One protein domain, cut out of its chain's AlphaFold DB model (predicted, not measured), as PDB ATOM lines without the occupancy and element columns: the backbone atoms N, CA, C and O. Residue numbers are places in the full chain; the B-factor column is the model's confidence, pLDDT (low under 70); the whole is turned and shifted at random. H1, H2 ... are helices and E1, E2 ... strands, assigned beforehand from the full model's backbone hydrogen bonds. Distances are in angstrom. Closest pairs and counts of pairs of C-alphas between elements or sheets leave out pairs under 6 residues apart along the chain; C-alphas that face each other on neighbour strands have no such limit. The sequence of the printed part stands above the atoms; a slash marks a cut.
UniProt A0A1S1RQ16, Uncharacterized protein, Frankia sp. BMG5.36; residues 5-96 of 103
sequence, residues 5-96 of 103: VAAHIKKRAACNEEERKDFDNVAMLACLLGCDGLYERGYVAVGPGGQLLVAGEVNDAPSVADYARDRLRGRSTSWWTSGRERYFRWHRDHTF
ATOM      1  N   VAL A   5     196.459 164.905 155.399       94.50
ATOM      2  CA  VAL A   5     195.602 165.375 156.484       94.50
ATOM      3  C   VAL A   5     195.782 164.479 157.704       94.50
ATOM      4  O   VAL A   5     196.019 163.277 157.576       94.50
ATOM      5  N   ALA A   6     195.680 165.077 158.891       93.69
ATOM      6  CA  ALA A   6     195.578 164.351 160.150       93.69
ATOM      7  C   ALA A   6     194.143 163.819 160.309       93.69
ATOM      8  O   ALA A   6     193.272 164.487 160.870       93.69
ATOM      9  N   ALA A   7     193.899 162.628 159.769       94.75
ATOM     10  CA  ALA A   7     192.614 161.944 159.849       94.75
ATOM     11  C   ALA A   7     192.485 161.194 161.181       94.75
ATOM     12  O   ALA A   7     193.480 160.702 161.723       94.75
ATOM     13  N   HIS A   8     191.260 161.073 161.698       96.94
ATOM     14  CA  HIS A   8     191.003 160.165 162.814       96.94
ATOM     15  C   HIS A   8     190.650 158.772 162.279       96.94
ATOM     16  O   HIS A   8     189.824 158.628 161.386       96.94
ATOM     17  N   ILE A   9     191.236 157.732 162.865       97.88
ATOM     18  CA  ILE A   9     190.943 156.330 162.559       97.88
ATOM     19  C   ILE A   9     189.501 155.991 162.973       97.88
ATOM     20  O   ILE A   9     188.760 155.390 162.195       97.88
ATOM     21  N   LYS A  10     189.104 156.401 164.186       98.00
ATOM     22  CA  LYS A  10     187.720 156.396 164.686       98.00
ATOM     23  C   LYS A  10     187.129 157.789 164.494       98.00
ATOM     24  O   LYS A  10     187.759 158.764 164.885       98.00
ATOM     25  N   LYS A  11     185.912 157.905 163.950       96.44
ATOM     26  CA  LYS A  11     185.295 159.217 163.692       96.44
ATOM     27  C   LYS A  11     185.285 160.066 164.960       96.44
ATOM     28  O   LYS A  11     184.723 159.658 165.974       96.44
ATOM     29  N   ARG A  12     185.832 161.285 164.881       96.19
ATOM     30  CA  ARG A  12     185.964 162.208 166.027       96.19
ATOM     31  C   ARG A  12     184.644 162.450 166.768       96.19
ATOM     32  O   ARG A  12     184.636 162.597 167.991       96.19
ATOM     33  N   ALA A  13     183.534 162.483 166.030       96.81
ATOM     34  CA  ALA A  13     182.192 162.643 166.586       96.81
ATOM     35  C   ALA A  13     181.766 161.470 167.491       96.81
ATOM     36  O   ALA A  13     181.002 161.681 168.423       96.81
ATOM     37  N   ALA A  14     182.294 160.266 167.254       97.38
ATOM     38  CA  ALA A  14     182.031 159.061 168.039       97.38
ATOM     39  C   ALA A  14     183.090 158.792 169.125       97.38
ATOM     40  O   ALA A  14     182.955 157.835 169.888       97.38
ATOM     41  N   CYS A  15     184.161 159.587 169.180       97.81
ATOM     42  CA  CYS A  15     185.167 159.488 170.232       97.81
ATOM     43  C   CYS A  15     184.669 160.131 171.532       97.81
ATOM     44  O   CYS A  15     184.098 161.226 171.507       97.81
ATOM     45  N   ASN A  16     184.966 159.489 172.661       98.00
ATOM     46  CA  ASN A  16     184.935 160.133 173.970       98.00
ATOM     47  C   ASN A  16     186.146 161.082 174.138       98.00
ATOM     48  O   ASN A  16     187.012 161.173 173.265       98.00
ATOM     49  N   GLU A  17     186.212 161.814 175.251       97.88
ATOM     50  CA  GLU A  17     187.278 162.801 175.482       97.88
ATOM     51  C   GLU A  17     188.682 162.196 175.612       97.88
ATOM     52  O   GLU A  17     189.652 162.821 175.184       97.88
ATOM     53  N   GLU A  18     188.814 160.992 176.165       97.88
ATOM     54  CA  GLU A  18     190.105 160.302 176.273       97.88
ATOM     55  C   GLU A  18     190.591 159.861 174.889       97.88
ATOM     56  O   GLU A  18     191.720 160.147 174.497       97.88
ATOM     57  N   GLU A  19     189.701 159.266 174.094       97.94
ATOM     58  CA  GLU A  19     189.975 158.850 172.718       97.94
ATOM     59  C   GLU A  19     190.305 160.047 171.817       97.94
ATOM     60  O   GLU A  19     191.155 159.935 170.940       97.94
ATOM     61  N   ARG A  20     189.674 161.212 172.031       96.38
ATOM     62  CA  ARG A  20     189.997 162.453 171.296       96.38
ATOM     63  C   ARG A  20     191.407 162.967 171.576       96.38
ATOM     64  O   ARG A  20     191.955 163.666 170.728       96.38
ATOM     65  N   LYS A  21     191.961 162.669 172.754       96.81
ATOM     66  CA  LYS A  21     193.297 163.113 173.192       96.81
ATOM     67  C   LYS A  21     194.388 162.080 172.921       96.81
ATOM     68  O   LYS A  21     195.567 162.399 173.020       96.81
ATOM     69  N   ASP A  22     194.010 160.863 172.553       97.44
ATOM     70  CA  ASP A  22     194.916 159.757 172.259       97.44
ATOM     71  C   ASP A  22     195.506 159.861 170.842       97.44
ATOM     72  O   ASP A  22     195.310 158.997 169.986       97.44
ATOM     73  N   PHE A  23     196.208 160.962 170.568       94.31
ATOM     74  CA  PHE A  23     196.728 161.289 169.238       94.31
ATOM     75  C   PHE A  23     197.656 160.207 168.672       94.31
ATOM     76  O   PHE A  23     197.626 159.946 167.468       94.31
ATOM     77  N   ASP A  24     198.411 159.527 169.537       95.25
ATOM     78  CA  ASP A  24     199.348 158.471 169.146       95.25
ATOM     79  C   ASP A  24     198.655 157.261 168.517       95.25
ATOM     80  O   ASP A  24     199.265 156.555 167.704       95.25
ATOM     81  N   ASN A  25     197.384 157.024 168.855       97.81
ATOM     82  CA  ASN A  25     196.643 155.862 168.380       97.81
ATOM     83  C   ASN A  25     195.400 156.213 167.550       97.81
ATOM     84  O   ASN A  25     195.064 155.469 166.631       97.81
ATOM     85  N   VAL A  26     194.709 157.317 167.840       97.56
ATOM     86  CA  VAL A  26     193.472 157.695 167.140       97.56
ATOM     87  C   VAL A  26     193.742 158.400 165.815       97.56
ATOM     88  O   VAL A  26     192.853 158.426 164.970       97.56
ATOM     89  N   ALA A  27     194.934 158.968 165.605       95.69
ATOM     90  CA  ALA A  27     195.248 159.753 164.413       95.69
ATOM     91  C   ALA A  27     196.170 159.017 163.426       95.69
ATOM     92  O   ALA A  27     197.048 158.228 163.796       95.69
ATOM     93  N   MET A  28     195.996 159.304 162.137       95.25
ATOM     94  CA  MET A  28     196.868 158.841 161.054       95.25
ATOM     95  C   MET A  28     197.008 159.910 159.968       95.25
ATOM     96  O   MET A  28     196.129 160.758 159.806       95.25
ATOM     97  N   LEU A  29     198.094 159.858 159.192       94.75
ATOM     98  CA  LEU A  29     198.203 160.674 157.982       94.75
ATOM     99  C   LEU A  29     197.504 159.962 156.826       94.75
ATOM    100  O   LEU A  29     197.896 158.860 156.438       94.75
ATOM    101  N   ALA A  30     196.508 160.623 156.250       94.00
ATOM    102  CA  ALA A  30     195.820 160.167 155.052       94.00
ATOM    103  C   ALA A  30     196.079 161.139 153.899       94.00
ATOM    104  O   ALA A  30     196.167 162.349 154.103       94.00
ATOM    105  N   CYS A  31     196.220 160.626 152.673       92.75
ATOM    106  CA  CYS A  31     196.359 161.501 151.515       92.75
ATOM    107  C   CYS A  31     195.012 162.133 151.140       92.75
ATOM    108  O   CYS A  31     193.990 161.446 151.046       92.75
ATOM    109  N   LEU A  32     195.039 163.438 150.864       92.12
ATOM    110  CA  LEU A  32     193.882 164.200 150.381       92.12
ATOM    111  C   LEU A  32     193.461 163.789 148.964       92.12
ATOM    112  O   LEU A  32     192.332 164.032 148.556       92.12
ATOM    113  N   LEU A  33     194.362 163.144 148.220       88.50
ATOM    114  CA  LEU A  33     194.114 162.682 146.856       88.50
ATOM    115  C   LEU A  33     193.169 161.472 146.787       88.50
ATOM    116  O   LEU A  33     192.679 161.167 145.704       88.50
ATOM    117  N   GLY A  34     192.914 160.774 147.901       86.75
ATOM    118  CA  GLY A  34     191.953 159.670 147.879       86.75
ATOM    119  C   GLY A  34     191.821 158.850 149.157       86.75
ATOM    120  O   GLY A  34     190.703 158.474 149.495       86.75
ATOM    121  N   CYS A  35     192.906 158.576 149.893       90.06
ATOM    122  CA  CYS A  35     192.841 157.686 151.062       90.06
ATOM    123  C   CYS A  35     191.901 158.218 152.145       90.06
ATOM    124  O   CYS A  35     191.109 157.446 152.677       90.06
ATOM    125  N   ASP A  36     191.956 159.523 152.425       93.50
ATOM    126  CA  ASP A  36     191.055 160.168 153.385       93.50
ATOM    127  C   ASP A  36     189.588 159.977 152.966       93.50
ATOM    128  O   ASP A  36     188.771 159.419 153.698       93.50
ATOM    129  N   GLY A  37     189.283 160.314 151.711       92.31
ATOM    130  CA  GLY A  37     187.928 160.236 151.183       92.31
ATOM    131  C   GLY A  37     187.365 158.816 151.081       92.31
ATOM    132  O   GLY A  37     186.167 158.635 151.325       92.31
ATOM    133  N   LEU A  38     188.195 157.830 150.727       91.06
ATOM    134  CA  LEU A  38     187.806 156.418 150.655       91.06
ATOM    135  C   LEU A  38     187.576 155.833 152.052       91.06
ATOM    136  O   LEU A  38     186.597 155.114 152.255       91.06
ATOM    137  N   TYR A  39     188.448 156.155 153.010       94.12
ATOM    138  CA  TYR A  39     188.380 155.629 154.371       94.12
ATOM    139  C   TYR A  39     187.179 156.202 155.136       94.12
ATOM    140  O   TYR A  39     186.376 155.443 155.675       94.12
ATOM    141  N   GLU A  40     186.970 157.522 155.104       94.31
ATOM    142  CA  GLU A  40     185.845 158.189 155.788       94.31
ATOM    143  C   GLU A  40     184.465 157.710 155.304       94.31
ATOM    144  O   GLU A  40     183.493 157.649 156.069       94.31
ATOM    145  N   ARG A  41     184.379 157.335 154.021       93.12
ATOM    146  CA  ARG A  41     183.158 156.806 153.392       93.12
ATOM    147  C   ARG A  41     183.002 155.294 153.537       93.12
ATOM    148  O   ARG A  41     181.954 154.781 153.144       93.12
ATOM    149  N   GLY A  42     184.004 154.607 154.084       93.31
ATOM    150  CA  GLY A  42     183.961 153.171 154.338       93.31
ATOM    151  C   GLY A  42     184.273 152.282 153.139       93.31
ATOM    152  O   GLY A  42     183.981 151.095 153.200       93.31
ATOM    153  N   TYR A  43     184.845 152.816 152.057       91.56
ATOM    154  CA  TYR A  43     185.222 152.011 150.887       91.56
ATOM    155  C   TYR A  43     186.521 151.231 151.088       91.56
ATOM    156  O   TYR A  43     186.765 150.242 150.401       91.56
ATOM    157  N   VAL A  44     187.357 151.678 152.024       92.62
ATOM    158  CA  VAL A  44     188.553 150.961 152.458       92.62
ATOM    159  C   VAL A  44     188.597 150.914 153.975       92.62
ATOM    160  O   VAL A  44     188.164 151.857 154.638       92.62
ATOM    161  N   ALA A  45     189.148 149.838 154.518       94.88
ATOM    162  CA  ALA A  45     189.429 149.698 155.939       94.88
ATOM    163  C   ALA A  45     190.781 149.019 156.155       94.88
ATOM    164  O   ALA A  45     191.418 148.536 155.218       94.88
ATOM    165  N   VAL A  46     191.222 148.988 157.409       96.19
ATOM    166  CA  VAL A  46     192.447 148.298 157.815       96.19
ATOM    167  C   VAL A  46     192.066 147.147 158.737       96.19
ATOM    168  O   VAL A  46     191.478 147.356 159.801       96.19
ATOM    169  N   GLY A  47     192.357 145.924 158.308       95.81
ATOM    170  CA  GLY A  47     192.191 144.698 159.079       95.81
ATOM    171  C   GLY A  47     193.289 144.501 160.132       95.81
ATOM    172  O   GLY A  47     194.279 145.242 160.151       95.81
ATOM    173  N   PRO A  48     193.141 143.486 161.001       95.69
ATOM    174  CA  PRO A  48     194.193 143.090 161.933       95.69
ATOM    175  C   PRO A  48     195.518 142.826 161.201       95.69
ATOM    176  O   PRO A  48     195.530 142.279 160.099       95.69
ATOM    177  N   GLY A  49     196.639 143.242 161.789       95.50
ATOM    178  CA  GLY A  49     197.957 143.135 161.150       95.50
ATOM    179  C   GLY A  49     198.198 144.130 160.005       95.50
ATOM    180  O   GLY A  49     199.223 144.048 159.334       95.50
ATOM    181  N   GLY A  50     197.280 145.075 159.773       96.00
ATOM    182  CA  GLY A  50     197.457 146.159 158.808       96.00
ATOM    183  C   GLY A  50     197.016 145.846 157.384       96.00
ATOM    184  O   GLY A  50     197.268 146.656 156.496       96.00
ATOM    185  N   GLN A  51     196.365 144.708 157.136       95.25
ATOM    186  CA  GLN A  51     195.850 144.361 155.808       95.25
ATOM    187  C   GLN A  51     194.848 145.413 155.313       95.25
ATOM    188  O   GLN A  51     193.921 145.769 156.036       95.25
ATOM    189  N   LEU A  52     194.996 145.893 154.076       93.88
ATOM    190  CA  LEU A  52     193.985 146.750 153.465       93.88
ATOM    191  C   LEU A  52     192.789 145.913 153.005       93.88
ATOM    192  O   LEU A  52     192.936 144.935 152.271       93.88
ATOM    193  N   LEU A  53     191.604 146.334 153.434       92.38
ATOM    194  CA  LEU A  53     190.314 145.776 153.051       92.38
ATOM    195  C   LEU A  53     189.620 146.756 152.105       92.38
ATOM    196  O   LEU A  53     189.709 147.969 152.300       92.38
ATOM    197  N   VAL A  54     188.923 146.235 151.101       91.12
ATOM    198  CA  VAL A  54     188.176 147.022 150.112       91.12
ATOM    199  C   VAL A  54     186.715 146.589 150.172       91.12
ATOM    200  O   VAL A  54     186.428 145.393 150.194       91.12
ATOM    201  N   ALA A  55     185.809 147.560 150.240       89.44
ATOM    202  CA  ALA A  55     184.373 147.320 150.284       89.44
ATOM    203  C   ALA A  55     183.848 146.787 148.950       89.44
ATOM    204  O   ALA A  55     184.432 147.033 147.891       89.44
ATOM    205  N   GLY A  56     182.716 146.092 148.990       84.25
ATOM    206  CA  GLY A  56     182.167 145.468 147.798       84.25
ATOM    207  C   GLY A  56     181.551 146.381 146.768       84.25
ATOM    208  O   GLY A  56     181.712 146.150 145.570       84.25
ATOM    209  N   GLU A  57     180.952 147.460 147.239       85.50
ATOM    210  CA  GLU A  57     180.318 148.501 146.437       85.50
ATOM    211  C   GLU A  57     181.322 149.227 145.530       85.50
ATOM    212  O   GLU A  57     180.942 149.920 144.592       85.50
ATOM    213  N   VAL A  58     182.629 149.055 145.762       82.56
ATOM    214  CA  VAL A  58     183.666 149.540 144.845       82.56
ATOM    215  C   VAL A  58     183.529 148.907 143.451       82.56
ATOM    216  O   VAL A  58     183.875 149.552 142.464       82.56
ATOM    217  N   ASN A  59     182.977 147.694 143.344       81.69
ATOM    218  CA  ASN A  59     182.764 147.018 142.059       81.69
ATOM    219  C   ASN A  59     181.628 147.624 141.222       81.69
ATOM    220  O   ASN A  59     181.601 147.408 140.012       81.69
ATOM    221  N   ASP A  60     180.748 148.426 141.827       85.62
ATOM    222  CA  ASP A  60     179.653 149.098 141.114       85.62
ATOM    223  C   ASP A  60     180.161 150.265 140.243       85.62
ATOM    224  O   ASP A  60     179.436 150.793 139.399       85.62
ATOM    225  N   ALA A  61     181.426 150.664 140.420       84.06
ATOM    226  CA  ALA A  61     182.099 151.699 139.645       84.06
ATOM    227  C   ALA A  61     183.389 151.136 139.010       84.06
ATOM    228  O   ALA A  61     184.432 151.127 139.669       84.06
ATOM    229  N   PRO A  62     183.373 150.718 137.727       83.88
ATOM    230  CA  PRO A  62     184.482 149.990 137.097       83.88
ATOM    231  C   PRO A  62     185.859 150.656 137.237       83.88
ATOM    232  O   PRO A  62     186.835 149.999 137.582       83.88
ATOM    233  N   SER A  63     185.941 151.978 137.064       82.56
ATOM    234  CA  SER A  63     187.204 152.719 137.194       82.56
ATOM    235  C   SER A  63     187.753 152.755 138.626       82.56
ATOM    236  O   SER A  63     188.967 152.787 138.829       82.56
ATOM    237  N   VAL A  64     186.875 152.728 139.633       79.94
ATOM    238  CA  VAL A  64     187.261 152.655 141.051       79.94
ATOM    239  C   VAL A  64     187.645 151.221 141.411       79.94
ATOM    240  O   VAL A  64     188.616 151.017 142.141       79.94
ATOM    241  N   ALA A  65     186.936 150.236 140.855       81.19
ATOM    242  CA  ALA A  65     187.239 148.817 140.999       81.19
ATOM    243  C   ALA A  65     188.629 148.467 140.468       81.19
ATOM    244  O   ALA A  65     189.402 147.822 141.176       81.19
ATOM    245  N   ASP A  66     188.980 148.944 139.274       85.31
ATOM    246  CA  ASP A  66     190.304 148.733 138.688       85.31
ATOM    247  C   ASP A  66     191.396 149.374 139.548       85.31
ATOM    248  O   ASP A  66     192.366 148.714 139.920       85.31
ATOM    249  N   TYR A  67     191.193 150.621 139.990       83.19
ATOM    250  CA  TYR A  67     192.127 151.270 140.908       83.19
ATOM    251  C   TYR A  67     192.306 150.472 142.208       83.19
ATOM    252  O   TYR A  67     193.435 150.239 142.641       83.19
ATOM    253  N   ALA A  68     191.218 150.035 142.843       81.38
ATOM    254  CA  ALA A  68     191.296 149.301 144.099       81.38
ATOM    255  C   ALA A  68     191.947 147.921 143.923       81.38
ATOM    256  O   ALA A  68     192.790 147.530 144.737       81.38
ATOM    257  N   ARG A  69     191.622 147.211 142.836       78.56
ATOM    258  CA  ARG A  69     192.229 145.924 142.483       78.56
ATOM    259  C   ARG A  69     193.732 146.062 142.257       78.56
ATOM    260  O   ARG A  69     194.499 145.299 142.837       78.56
ATOM    261  N   ASP A  70     194.148 147.055 141.480       82.81
ATOM    262  CA  ASP A  70     195.533 147.169 141.017       82.81
ATOM    263  C   ASP A  70     196.438 147.878 142.031       82.81
ATOM    264  O   ASP A  70     197.655 147.664 142.068       82.81
ATOM    265  N   ARG A  71     195.869 148.768 142.854       83.44
ATOM    266  CA  ARG A  71     196.641 149.628 143.764       83.44
ATOM    267  C   ARG A  71     196.474 149.301 145.237       83.44
ATOM    268  O   ARG A  71     197.369 149.668 145.991       83.44
ATOM    269  N   LEU A  72     195.389 148.654 145.661       83.44
ATOM    270  CA  LEU A  72     195.098 148.441 147.088       83.44
ATOM    271  C   LEU A  72     195.058 146.962 147.483       83.44
ATOM    272  O   LEU A  72     195.472 146.626 148.595       83.44
ATOM    273  N   ARG A  73     194.602 146.073 146.593       80.31
ATOM    274  CA  ARG A  73     194.475 144.639 146.889       80.31
ATOM    275  C   ARG A  73     195.817 144.030 147.306       80.31
ATOM    276  O   ARG A  73     196.856 144.302 146.708       80.31
ATOM    277  N   GLY A  74     195.784 143.203 148.351       82.31
ATOM    278  CA  GLY A  74     196.955 142.482 148.863       82.31
ATOM    279  C   GLY A  74     198.001 143.356 149.562       82.31
ATOM    280  O   GLY A  74     199.021 142.835 150.005       82.31
ATOM    281  N   ARG A  75     197.772 144.669 149.685       91.19
ATOM    282  CA  ARG A  75     198.678 145.565 150.404       91.19
ATOM    283  C   ARG A  75     198.354 145.614 151.889       91.19
ATOM    284  O   ARG A  75     197.230 145.364 152.319       91.19
ATOM    285  N   SER A  76     199.353 146.010 152.661       93.75
ATOM    286  CA  SER A  76     199.221 146.346 154.071       93.75
ATOM    287  C   SER A  76     199.721 147.765 154.336       93.75
ATOM    288  O   SER A  76     200.420 148.368 153.518       93.75
ATOM    289  N   THR A  77     199.331 148.315 155.480       92.88
ATOM    290  CA  THR A  77     199.788 149.610 155.977       92.88
ATOM    291  C   THR A  77     200.536 149.447 157.294       92.88
ATOM    292  O   THR A  77     200.122 148.687 158.169       92.88
ATOM    293  N   SER A  78     201.615 150.212 157.464       93.94
ATOM    294  CA  SER A  78     202.366 150.300 158.722       93.94
ATOM    295  C   SER A  78     201.665 151.153 159.783       93.94
ATOM    296  O   SER A  78     202.133 151.229 160.914       93.94
ATOM    297  N   TRP A  79     200.551 151.807 159.438       94.62
ATOM    298  CA  TRP A  79     199.744 152.561 160.400       94.62
ATOM    299  C   TRP A  79     199.034 151.667 161.417       94.62
ATOM    300  O   TRP A  79     198.523 152.182 162.407       94.62
ATOM    301  N   TRP A  80     198.977 150.354 161.196       97.19
ATOM    302  CA  TRP A  80     198.415 149.428 162.166       97.19
ATOM    303  C   TRP A  80     199.435 149.051 163.242       97.19
ATOM    304  O   TRP A  80     200.557 148.648 162.948       97.19
ATOM    305  N   THR A  81     199.004 149.126 164.497       97.56
ATOM    306  CA  THR A  81     199.700 148.581 165.666       97.56
ATOM    307  C   THR A  81     198.663 147.993 166.619       97.56
ATOM    308  O   THR A  81     197.470 148.294 166.516       97.56
ATOM    309  N   SER A  82     199.105 147.207 167.601       96.88
ATOM    310  CA  SER A  82     198.220 146.682 168.647       96.88
ATOM    311  C   SER A  82     197.475 147.789 169.414       96.88
ATOM    312  O   SER A  82     196.298 147.623 169.726       96.88
ATOM    313  N   GLY A  83     198.111 148.942 169.657       96.69
ATOM    314  CA  GLY A  83     197.481 150.095 170.319       96.69
ATOM    315  C   GLY A  83     196.380 150.761 169.485       96.69
ATOM    316  O   GLY A  83     195.381 151.235 170.029       96.69
ATOM    317  N   ARG A  84     196.525 150.727 168.156       98.19
ATOM    318  CA  ARG A  84     195.607 151.344 167.185       98.19
ATOM    319  C   ARG A  84     194.441 150.447 166.788       98.19
ATOM    320  O   ARG A  84     193.413 150.944 166.329       98.19
ATOM    321  N   GLU A  85     194.575 149.136 166.985       97.94
ATOM    322  CA  GLU A  85     193.591 148.134 166.560       97.94
ATOM    323  C   GLU A  85     192.182 148.418 167.091       97.94
ATOM    324  O   GLU A  85     191.213 148.212 166.367       97.94
ATOM    325  N   ARG A  86     192.033 148.970 168.303       98.12
ATOM    326  CA  ARG A  86     190.702 149.325 168.828       98.12
ATOM    327  C   ARG A  86     189.951 150.324 167.941       98.12
ATOM    328  O   ARG A  86     188.738 150.200 167.786       98.12
ATOM    329  N   TYR A  87     190.657 151.281 167.341       98.50
ATOM    330  CA  TYR A  87     190.057 152.299 166.482       98.50
ATOM    331  C   TYR A  87     189.808 151.768 165.076       98.50
ATOM    332  O   TYR A  87     188.753 152.039 164.506       98.50
ATOM    333  N   PHE A  88     190.732 150.965 164.541       98.06
ATOM    334  CA  PHE A  88     190.519 150.294 163.258       98.06
ATOM    335  C   PHE A  88     189.357 149.304 163.328       98.06
ATOM    336  O   PHE A  88     188.529 149.279 162.423       98.06
ATOM    337  N   ARG A  89     189.229 148.553 164.426       98.00
ATOM    338  CA  ARG A  89     188.066 147.702 164.682       98.00
ATOM    339  C   ARG A  89     186.780 148.515 164.723       98.00
ATOM    340  O   ARG A  89     185.842 148.172 164.019       98.00
ATOM    341  N   TRP A  90     186.756 149.629 165.462       98.00
ATOM    342  CA  TRP A  90     185.582 150.505 165.474       98.00
ATOM    343  C   TRP A  90     185.191 150.950 164.058       98.00
ATOM    344  O   TRP A  90     184.015 150.890 163.705       98.00
ATOM    345  N   HIS A  91     186.162 151.352 163.232       97.88
ATOM    346  CA  HIS A  91     185.897 151.734 161.844       97.88
ATOM    347  C   HIS A  91     185.323 150.572 161.030       97.88
ATOM    348  O   HIS A  91     184.312 150.769 160.356       97.88
ATOM    349  N   ARG A  92     185.895 149.365 161.150       96.69
ATOM    350  CA  ARG A  92     185.373 148.156 160.493       96.69
ATOM    351  C   ARG A  92     183.932 147.843 160.896       96.69
ATOM    352  O   ARG A  92     183.147 147.466 160.040       96.69
ATOM    353  N   ASP A  93     183.584 148.056 162.159       96.31
ATOM    354  CA  ASP A  93     182.262 147.707 162.690       96.31
ATOM    355  C   ASP A  93     181.185 148.780 162.408       96.31
ATOM    356  O   ASP A  93     179.998 148.473 162.434       96.31
ATOM    357  N   HIS A  94     181.570 150.044 162.166       96.31
ATOM    358  CA  HIS A  94     180.624 151.181 162.111       96.31
ATOM    359  C   HIS A  94     180.669 152.005 160.822       96.31
ATOM    360  O   HIS A  94     179.761 152.795 160.563       96.31
ATOM    361  N   THR A  95     181.762 151.935 160.065       95.88
ATOM    362  CA  THR A  95     181.983 152.787 158.886       95.88
ATOM    363  C   THR A  95     182.288 151.972 157.644       95.88
ATOM    364  O   THR A  95     181.792 152.331 156.578       95.88
ATOM    365  N   PHE A  96     183.089 150.911 157.757       94.81
ATOM    366  CA  PHE A  96     183.408 150.053 156.625       94.81
ATOM    367  C   PHE A  96     182.135 149.445 156.040       94.81
ATOM    368  O   PHE A  96     181.296 148.895 156.753       94.81
TER     369      PHE A  96
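AT A GLANCE: This is residues 5 to 96 of the 103 residues of an uncharacterized protein of Frankia sp. BMG5.36 (UniProt A0A1S1RQ16). Two small two-stranded sheets, E1 with E2 and the hairpin E3 with E4, make the middle of an elongated domain, with the short helix H3 close to both and the helix H6 packing on E3. One end of the long axis is made by the short helices H1 and H2, the other by H4 and H5, which meet at a corner; from H5 the unnamed stretch 72 to 84 runs back past the middle to H6. The printed part has 92 residues, with six named helices and four named strands in the order E1 H1 H2 E2 H3 E3 E4 H4 H5 H6. Both sheets are antiparallel, and the class is mixed, helices and strands. The whole is compact, with a radius of gyration of the C-alphas of 13.0 A, and spans 41 by 24 by 23 A.

HOW THE PARTS SIT: E1, residues 5 to 8, is the antiparallel neighbour of E2, residues 27 to 31; N 5 and O 30 are 2.9 A apart, within hydrogen-bond range. Between them in the chain come H1, residues 17 to 21, and H2, residues 23 to 26, which are close but not clearly touching: the closest C-alphas, of Glu 19 and Val 26, are 6.7 A apart. H3, residues 35 to 40, has its C-alpha of Asp 36 at 5.0 A from that of Ala 30 in E2, the closest pair. Its closest C-alpha to E3, residues 44 to 46, is that of Leu 38, 5.8 A from that of Val 44. E3 and E4, residues 52 to 54, form an antiparallel hairpin, with N 53 and O 45 at 2.8 A, within hydrogen-bond range. H4, residues 56 to 60, and H5, residues 62 to 71, touch only at the corner by their link, closest at the C-alphas of Asn 59 and Ala 65, 4.9 A. H6, residues 85 to 94, is closest to E3 at the C-alphas of Phe 88 and Val 46, 6.1 A. H5 and H6 are apart. H2 and H6 are close but not clearly touching, with the C-alphas of Val 26 and Tyr 87 at 6.4 A. Every O i to N i+4 pair is within hydrogen-bond range in H1, H3, H5 and H6; in H4 it is 0 of 1, with 2 of 2 O i to N i+3 pairs within range, and H2 is too short for an O i to N i+4 pair.

IN THESE COORDINATES: E1 begins at C-alpha 5, (195.602, 165.375, 156.484). From first to last C-alpha, E2 measures 13.1 A, H5 13.9 A and H6 14.0 A. H5 begins at C-alpha 62, (184.482, 149.990, 137.097), and H6 ends at C-alpha 94, (180.624, 151.181, 162.111).

THE WHOLE: The two C-alphas farthest apart, of Glu 18 and Pro 62, are 40.9 A apart. The printed part has no cut. The link from H5 to H6, 13 residues, is long. The mean pLDDT of the printed part is 92.6, and no printed residue is under 70; H5 has a mean of 82.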